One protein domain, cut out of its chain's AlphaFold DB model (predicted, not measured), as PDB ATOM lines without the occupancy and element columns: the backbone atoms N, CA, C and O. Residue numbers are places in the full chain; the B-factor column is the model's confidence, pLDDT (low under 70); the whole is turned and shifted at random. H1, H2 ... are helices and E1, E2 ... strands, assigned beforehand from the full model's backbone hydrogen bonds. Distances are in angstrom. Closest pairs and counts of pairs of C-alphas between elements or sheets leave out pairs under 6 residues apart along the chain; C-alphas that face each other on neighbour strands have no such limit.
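What this domain is: This is residues 5 to 66 of the 73 residues of the protein "Omega amidase" of Nonlabens tegetincola (UniProt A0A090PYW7). With little regular structure, this is an elongated strip of loops, with hairpin E1 and E2 toward one end, E3 in the middle and H1 toward the other; residues 59 to 66, with H2, stick out. A long loop, residues 27 to 50, reaches toward the hairpin and returns to H1. The 62 printed residues run E1, E2, E3, H1, H2, mixed in class, only just loose, close to extended, with a radius of gyration of the C-alphas of 15.9 A and spans of 48 by 24 by 15 A.

Where its parts are: Find C-alpha 10 at (-59.428, 8.336, -32.636), where E1, residues 10 to 12, starts its 7.0 A. E2, 18 to 20, and E3, 24 to 26, each cover 6.6 A. H1, 51 to 60, runs 14.5 A; H2, 63 to 66, runs 5.5 A to C-alpha 66 at (-27.811, 29.580, -22.180).

How they stand to each other: E1 and E2 are antiparallel at 165 degrees; look for N 11 and O 19, 3.0 A apart, within hydrogen-bond range. E3 pairs with no named strand, but residues 5 to 6 pair antiparallel with its residues 24 to 25. E3 and H1 are apart; H1 and H2 meet only through their link. In H1 every O i to N i+4 pair is within hydrogen-bond range; H2 is too short for one.

The domain as a whole: The C-alphas farthest apart, Thr 15 and Lys 60, stand 48.6 A apart. The printed part has no cut, the link E3 to H1 is long, and no printed residue is under pLDDT 70.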
ATOM      1  N   ILE A   5     -44.845  17.551 -33.255       97.50
ATOM      2  CA  ILE A   5     -45.897  16.786 -33.925       97.50
ATOM      3  C   ILE A   5     -46.302  15.645 -33.001       97.50
ATOM      4  O   ILE A   5     -45.464  14.823 -32.634       97.50
ATOM      5  N   GLY A   6     -47.579  15.610 -32.633       96.50
ATOM      6  CA  GLY A   6     -48.193  14.527 -31.876       96.50
ATOM      7  C   GLY A   6     -49.276  13.870 -32.718       96.50
ATOM      8  O   GLY A   6     -50.133  14.557 -33.264       96.50
ATOM      9  N   VAL A   7     -49.242  12.545 -32.828       96.31
ATOM     10  CA  VAL A   7     -50.306  11.774 -33.480       96.31
ATOM     11  C   VAL A   7     -50.892  10.822 -32.459       96.31
ATOM     12  O   VAL A   7     -50.162  10.112 -31.768       96.31
ATOM     13  N   ASN A   8     -52.214  10.807 -32.389       95.75
ATOM     14  CA  ASN A   8     -52.974   9.928 -31.529       95.75
ATOM     15  C   ASN A   8     -54.148   9.320 -32.302       95.75
ATOM     16  O   ASN A   8     -54.670   9.894 -33.260       95.75
ATOM     17  N   ARG A   9     -54.555   8.131 -31.869       95.50
ATOM     18  CA  ARG A   9     -55.713   7.415 -32.406       95.50
ATOM     19  C   ARG A   9     -57.022   8.097 -32.011       95.50
ATOM     20  O   ARG A   9     -57.103   8.753 -30.980       95.50
ATOM     21  N   THR A  10     -58.049   7.863 -32.817       95.44
ATOM     22  CA  THR A  10     -59.428   8.336 -32.636       95.44
ATOM     23  C   THR A  10     -60.398   7.154 -32.618       95.44
ATOM     24  O   THR A  10     -60.154   6.130 -33.263       95.44
ATOM     25  N   GLY A  11     -61.515   7.292 -31.904       95.19
ATOM     26  CA  GLY A  11     -62.574   6.279 -31.836       95.19
ATOM     27  C   GLY A  11     -62.330   5.204 -30.774       95.19
ATOM     28  O   GLY A  11     -61.559   5.411 -29.844       95.19
ATOM     29  N   LYS A  12     -63.006   4.056 -30.897       96.75
ATOM     30  CA  LYS A  12     -62.971   2.958 -29.919       96.75
ATOM     31  C   LYS A  12     -62.198   1.765 -30.474       96.75
ATOM     32  O   LYS A  12     -62.421   1.379 -31.621       96.75
ATOM     33  N   ASP A  13     -61.300   1.175 -29.691       95.06
ATOM     34  CA  ASP A  13     -60.583  -0.033 -30.116       95.06
ATOM     35  C   ASP A  13     -61.344  -1.333 -29.803       95.06
ATOM     36  O   ASP A  13     -62.421  -1.330 -29.207       95.06
ATOM     37  N   GLY A  14     -60.771  -2.473 -30.206       95.44
ATOM     38  CA  GLY A  14     -61.369  -3.796 -29.994       95.44
ATOM     39  C   GLY A  14     -61.474  -4.229 -28.525       95.44
ATOM     40  O   GLY A  14     -62.168  -5.200 -28.240       95.44
ATOM     41  N   THR A  15     -60.818  -3.524 -27.597       96.62
ATOM     42  CA  THR A  15     -60.954  -3.735 -26.142       96.62
ATOM     43  C   THR A  15     -62.013  -2.827 -25.518       96.62
ATOM     44  O   THR A  15     -62.340  -2.963 -24.343       96.62
ATOM     45  N   GLY A  16     -62.577  -1.913 -26.308       95.94
ATOM     46  CA  GLY A  16     -63.580  -0.961 -25.867       95.94
ATOM     47  C   GLY A  16     -63.011   0.331 -25.277       95.94
ATOM     48  O   GLY A  16     -63.791   1.111 -24.730       95.94
ATOM     49  N   MET A  17     -61.702   0.580 -25.392       96.62
ATOM     50  CA  MET A  17     -61.103   1.850 -24.972       96.62
ATOM     51  C   MET A  17     -61.373   2.946 -25.999       96.62
ATOM     52  O   MET A  17     -61.182   2.727 -27.196       96.62
ATOM     53  N   ASP A  18     -61.798   4.112 -25.515       96.56
ATOM     54  CA  ASP A  18     -62.071   5.296 -26.328       96.56
ATOM     55  C   ASP A  18     -60.832   6.197 -26.404       96.56
ATOM     56  O   ASP A  18     -60.159   6.453 -25.404       96.56
ATOM     57  N   TYR A  19     -60.550   6.698 -27.600       96.81
ATOM     58  CA  TYR A  19     -59.436   7.586 -27.888       96.81
ATOM     59  C   TYR A  19     -59.957   8.861 -28.526       96.81
ATOM     60  O   TYR A  19     -60.674   8.840 -29.529       96.81
ATOM     61  N   ASN A  20     -59.581   9.980 -27.925       95.62
ATOM     62  CA  ASN A  20     -60.054  11.309 -28.287       95.62
ATOM     63  C   ASN A  20     -59.320  11.913 -29.492       95.62
ATOM     64  O   ASN A  20     -59.696  12.985 -29.945       95.62
ATOM     65  N   GLY A  21     -58.278  11.266 -30.020       95.56
ATOM     66  CA  GLY A  21     -57.406  11.894 -31.004       95.56
ATOM     67  C   GLY A  21     -56.595  12.998 -30.357       95.56
ATOM     68  O   GLY A  21     -55.732  12.733 -29.529       95.56
ATOM     69  N   HIS A  22     -56.860  14.238 -30.749       96.00
ATOM     70  CA  HIS A  22     -56.046  15.406 -30.404       96.00
ATOM     71  C   HIS A  22     -54.650  15.300 -31.037       96.00
ATOM     72  O   HIS A  22     -53.656  15.755 -30.478       96.00
ATOM     73  N   SER A  23     -54.576  14.689 -32.226       96.19
ATOM     74  CA  SER A  23     -53.391  14.785 -33.084       96.19
ATOM     75  C   SER A  23     -53.155  16.250 -33.435       96.19
ATOM     76  O   SER A  23     -54.094  16.932 -33.834       96.19
ATOM     77  N   GLN A  24     -51.924  16.732 -33.286       96.62
ATOM     78  CA  GLN A  24     -51.590  18.155 -33.318       96.62
ATOM     79  C   GLN A  24     -50.220  18.405 -33.944       96.62
ATOM     80  O   GLN A  24     -49.297  17.589 -33.851       96.62
ATOM     81  N   VAL A  25     -50.081  19.583 -34.548       97.50
ATOM     82  CA  VAL A  25     -48.807  20.108 -35.041       97.50
ATOM     83  C   VAL A  25     -48.646  21.524 -34.508       97.50
ATOM     84  O   VAL A  25     -49.476  22.380 -34.795       97.50
ATOM     85  N   TYR A  26     -47.564  21.777 -33.778       97.62
ATOM     86  CA  TYR A  26     -47.205  23.094 -33.266       97.62
ATOM     87  C   TYR A  26     -45.938  23.614 -33.933       97.62
ATOM     88  O   TYR A  26     -44.979  22.868 -34.168       97.62
ATOM     89  N   ASP A  27     -45.923  24.914 -34.209       97.75
ATOM     90  CA  ASP A  27     -44.722  25.613 -34.630       97.75
ATOM     91  C   ASP A  27     -43.733  25.844 -33.479       97.75
ATOM     92  O   ASP A  27     -43.948  25.469 -32.326       97.75
ATOM     93  N   VAL A  28     -42.606  26.470 -33.809       97.56
ATOM     94  CA  VAL A  28     -41.498  26.697 -32.872       97.56
ATOM     95  C   VAL A  28     -41.815  27.684 -31.745       97.56
ATOM     96  O   VAL A  28     -41.015  27.779 -30.810       97.56
ATOM     97  N   LEU A  29     -42.934  28.406 -31.843       96.62
ATOM     98  CA  LEU A  29     -43.458  29.338 -30.848       96.62
ATOM     99  C   LEU A  29     -44.719  28.809 -30.144       96.62
ATOM    100  O   LEU A  29     -45.277  29.510 -29.304       96.62
ATOM    101  N   GLY A  30     -45.159  27.587 -30.459       95.81
ATOM    102  CA  GLY A  30     -46.353  26.982 -29.873       95.81
ATOM    103  C   GLY A  30     -47.662  27.361 -30.569       95.81
ATOM    104  O   GLY A  30     -48.727  27.093 -30.022       95.81
ATOM    105  N   LYS A  31     -47.621  27.957 -31.768       95.94
ATOM    106  CA  LYS A  31     -48.828  28.159 -32.578       95.94
ATOM    107  C   LYS A  31     -49.242  26.837 -33.213       95.94
ATOM    108  O   LYS A  31     -48.427  26.166 -33.845       95.94
ATOM    109  N   GLU A  32     -50.514  26.486 -33.090       95.69
ATOM    110  CA  GLU A  32     -51.077  25.316 -33.758       95.69
ATOM    111  C   GLU A  32     -51.166  25.532 -35.278       95.69
ATOM    112  O   GLU A  32     -51.545  26.605 -35.749       95.69
ATOM    113  N   LEU A  33     -50.763  24.517 -36.044       96.44
ATOM    114  CA  LEU A  33     -50.714  24.529 -37.512       96.44
ATOM    115  C   LEU A  33     -51.835  23.708 -38.158       96.44
ATOM    116  O   LEU A  33     -51.870  23.573 -39.382       96.44
ATOM    117  N   ILE A  34     -52.726  23.146 -37.347       93.69
ATOM    118  CA  ILE A  34     -53.969  22.534 -37.802       93.69
ATOM    119  C   ILE A  34     -55.132  23.443 -37.404       93.69
ATOM    120  O   ILE A  34     -55.173  23.953 -36.289       93.69
ATOM    121  N   ASP A  35     -56.068  23.664 -38.324       85.31
ATOM    122  CA  ASP A  35     -57.198  24.574 -38.082       85.31
ATOM    123  C   ASP A  35     -58.323  23.923 -37.250       85.31
ATOM    124  O   ASP A  35     -59.198  24.607 -36.726       85.31
ATOM    125  N   GLU A  36     -58.314  22.593 -37.132       82.06
ATOM    126  CA  GLU A  36     -59.329  21.795 -36.438       82.06
ATOM    127  C   GLU A  36     -58.823  21.421 -35.039       82.06
ATOM    128  O   GLU A  36     -58.155  20.402 -34.873       82.06
ATOM    129  N   HIS A  37     -59.133  22.245 -34.034       84.75
ATOM    130  CA  HIS A  37     -58.764  21.982 -32.642       84.75
ATOM    131  C   HIS A  37     -59.991  21.859 -31.718       84.75
ATOM    132  O   HIS A  37     -60.800  22.791 -31.669       84.75
ATOM    133  N   PRO A  38     -60.101  20.777 -30.919       87.62
ATOM    134  CA  PRO A  38     -59.281  19.567 -30.979       87.62
ATOM    135  C   PRO A  38     -59.626  18.703 -32.202       87.62
ATOM    136  O   PRO A  38     -60.782  18.606 -32.614       87.62
ATOM    137  N   TRP A  39     -58.625  18.026 -32.767       94.12
ATOM    138  CA  TRP A  39     -58.860  17.099 -33.871       94.12
ATOM    139  C   TRP A  39     -59.276  15.714 -33.355       94.12
ATOM    140  O   TRP A  39     -58.437  14.905 -32.961       94.12
ATOM    141  N   GLU A  40     -60.580  15.438 -33.367       94.88
ATOM    142  CA  GLU A  40     -61.172  14.219 -32.774       94.88
ATOM    143  C   GLU A  40     -61.680  13.201 -33.808       94.88
ATOM    144  O   GLU A  40     -62.162  12.121 -33.465       94.88
ATOM    145  N   GLN A  41     -61.585  13.536 -35.094       90.44
ATOM    146  CA  GLN A  41     -62.135  12.736 -36.185       90.44
ATOM    147  C   GLN A  41     -61.050  11.918 -36.887       90.44
ATOM    148  O   GLN A  41     -59.929  12.388 -37.080       90.44
ATOM    149  N   ASN A  42     -61.409  10.718 -37.352       92.81
ATOM    150  CA  ASN A  42     -60.551   9.938 -38.244       92.81
ATOM    151  C   ASN A  42     -60.255  10.745 -39.517       92.81
ATOM    152  O   ASN A  42     -61.181  11.167 -40.209       92.81
ATOM    153  N   GLY A  43     -58.981  10.910 -39.867       92.62
ATOM    154  CA  GLY A  43     -58.616  11.639 -41.075       92.62
ATOM    155  C   GLY A  43     -57.115  11.736 -41.309       92.62
ATOM    156  O   GLY A  43     -56.307  11.183 -40.568       92.62
ATOM    157  N   ILE A  44     -56.758  12.459 -42.370       94.44
ATOM    158  CA  ILE A  44     -55.378  12.768 -42.748       94.44
ATOM    159  C   ILE A  44     -55.283  14.277 -42.963       94.44
ATOM    160  O   ILE A  44     -56.120  14.863 -43.647       94.44
ATOM    161  N   LYS A  45     -54.227  14.897 -42.431       93.44
ATOM    162  CA  LYS A  45     -53.904  16.313 -42.630       93.44
ATOM    163  C   LYS A  45     -52.454  16.416 -43.076       93.44
ATOM    164  O   LYS A  45     -51.582  15.736 -42.542       93.44
ATOM    165  N   THR A  46     -52.206  17.268 -44.063       95.94
ATOM    166  CA  THR A  46     -50.854  17.591 -44.528       95.94
ATOM    167  C   THR A  46     -50.499  18.981 -44.027       95.94
ATOM    168  O   THR A  46     -51.259  19.919 -44.251       95.94
ATOM    169  N   VAL A  47     -49.352  19.111 -43.362       96.31
ATOM    170  CA  VAL A  47     -48.854  20.383 -42.823       96.31
ATOM    171  C   VAL A  47     -47.461  20.651 -43.389       96.31
ATOM    172  O   VAL A  47     -46.615  19.757 -43.420       96.31
ATOM    173  N   LEU A  48     -47.219  21.883 -43.838       96.69
ATOM    174  CA  LEU A  48     -45.912  22.324 -44.320       96.69
ATOM    175  C   LEU A  48     -45.076  22.863 -43.154       96.69
ATOM    176  O   LEU A  48     -45.494  23.793 -42.467       96.69
ATOM    177  N   LEU A  49     -43.873  22.320 -42.970       97.75
ATOM    178  CA  LEU A  49     -42.885  22.861 -42.036       97.75
ATOM    179  C   LEU A  49     -41.831  23.649 -42.815       97.75
ATOM    180  O   LEU A  49     -41.229  23.123 -43.751       97.75
ATOM    181  N   ASP A  50     -41.583  24.892 -42.411       97.56
ATOM    182  CA  ASP A  50     -40.605  25.759 -43.064       97.56
ATOM    183  C   ASP A  50     -39.281  25.795 -42.285       97.56
ATOM    184  O   ASP A  50     -39.202  26.193 -41.119       97.56
ATOM    185  N   LYS A  51     -38.196  25.405 -42.960       97.88
ATOM    186  CA  LYS A  51     -36.844  25.451 -42.398       97.88
ATOM    187  C   LYS A  51     -36.386  26.887 -42.114       97.88
ATOM    188  O   LYS A  51     -35.646  27.109 -41.149       97.88
ATOM    189  N   ASN A  52     -36.802  27.858 -42.923       98.38
ATOM    190  CA  ASN A  52     -36.414  29.254 -42.735       98.38
ATOM    191  C   ASN A  52     -37.064  29.834 -41.479       98.38
ATOM    192  O   ASN A  52     -36.380  30.483 -40.691       98.38
ATOM    193  N   HIS A  53     -38.336  29.514 -41.237       98.00
ATOM    194  CA  HIS A  53     -39.059  29.891 -40.026       98.00
ATOM    195  C   HIS A  53     -38.336  29.460 -38.735       98.00
ATOM    196  O   HIS A  53     -38.041  30.292 -37.876       98.00
ATOM    197  N   ILE A  54     -37.961  28.182 -38.600       97.56
ATOM    198  CA  ILE A  54     -37.224  27.715 -37.409       97.56
ATOM    199  C   ILE A  54     -35.825  28.328 -37.292       97.56
ATOM    200  O   ILE A  54     -35.376  28.610 -36.180       97.56
ATOM    201  N   SER A  55     -35.137  28.533 -38.418       97.50
ATOM    202  CA  SER A  55     -33.803  29.141 -38.422       97.50
ATOM    203  C   SER A  55     -33.873  30.589 -37.933       97.50
ATOM    204  O   SER A  55     -33.146  30.955 -37.014       97.50
ATOM    205  N   HIS A  56     -34.841  31.363 -38.436       97.88
ATOM    206  CA  HIS A  56     -35.092  32.738 -38.008       97.88
ATOM    207  C   HIS A  56     -35.263  32.845 -36.489       97.88
ATOM    208  O   HIS A  56     -34.584  33.643 -35.842       97.88
ATOM    209  N   TYR A  57     -36.137  32.023 -35.899       97.62
ATOM    210  CA  TYR A  57     -36.382  32.098 -34.461       97.62
ATOM    211  C   TYR A  57     -35.198  31.619 -33.629       97.62
ATOM    212  O   TYR A  57     -34.913  32.244 -32.615       97.62
ATOM    213  N   ARG A  58     -34.461  30.583 -34.051       96.94
ATOM    214  CA  ARG A  58     -33.231  30.149 -33.357       96.94
ATOM    215  C   ARG A  58     -32.138  31.220 -33.360       96.94
ATOM    216  O   ARG A  58     -31.423  31.336 -32.367       96.94
ATOM    217  N   ASP A  59     -32.051  32.015 -34.423       96.44
ATOM    218  CA  ASP A  59     -31.097  33.123 -34.510       96.44
ATOM    219  C   ASP A  59     -31.525  34.328 -33.662       96.44
ATOM    220  O   ASP A  59     -30.682  34.992 -33.048       96.44
ATOM    221  N   LYS A  60     -32.833  34.617 -33.614       97.56
ATOM    222  CA  LYS A  60     -33.404  35.722 -32.830       97.56
ATOM    223  C   LYS A  60     -33.482  35.422 -31.333       97.56
ATOM    224  O   LYS A  60     -33.203  36.309 -30.533       97.56
ATOM    225  N   LEU A  61     -33.842  34.196 -30.961       96.38
ATOM    226  CA  LEU A  61     -34.052  33.745 -29.585       96.38
ATOM    227  C   LEU A  61     -33.040  32.638 -29.255       96.38
ATOM    228  O   LEU A  61     -33.278  31.442 -29.443       96.38
ATOM    229  N   LYS A  62     -31.871  33.049 -28.766       93.81
ATOM    230  CA  LYS A  62     -30.669  32.212 -28.636       93.81
ATOM    231  C   LYS A  62     -30.654  31.303 -27.400       93.81
ATOM    232  O   LYS A  62     -29.591  31.058 -26.846       93.81
ATOM    233  N   PHE A  63     -31.794  30.721 -27.017       92.81
ATOM    234  CA  PHE A  63     -31.939  29.896 -25.803       92.81
ATOM    235  C   PHE A  63     -30.888  28.781 -25.658       92.81
ATOM    236  O   PHE A  63     -30.519  28.409 -24.553       92.81
ATOM    237  N   LEU A  64     -30.394  28.225 -26.772       92.25
ATOM    238  CA  LEU A  64     -29.388  27.158 -26.735       92.25
ATOM    239  C   LEU A  64     -28.006  27.647 -26.260       92.25
ATOM    240  O   LEU A  64     -27.184  26.823 -25.865       92.25
ATOM    241  N   GLN A  65     -27.732  28.954 -26.317       95.12
ATOM    242  CA  GLN A  65     -26.492  29.541 -25.798       95.12
ATOM    243  C   GLN A  65     -26.465  29.557 -24.268       95.12
ATOM    244  O   GLN A  65     -25.387  29.441 -23.694       95.12
ATOM    245  N   ASP A  66     -27.639  29.574 -23.636       96.00
ATOM    246  CA  ASP A  66     -27.811  29.580 -22.180       96.00
ATOM    247  C   ASP A  66     -28.016  28.166 -21.603       96.00
ATOM    248  O   ASP A  66     -28.468  28.005 -20.475       96.00
TER     249      ASP A  66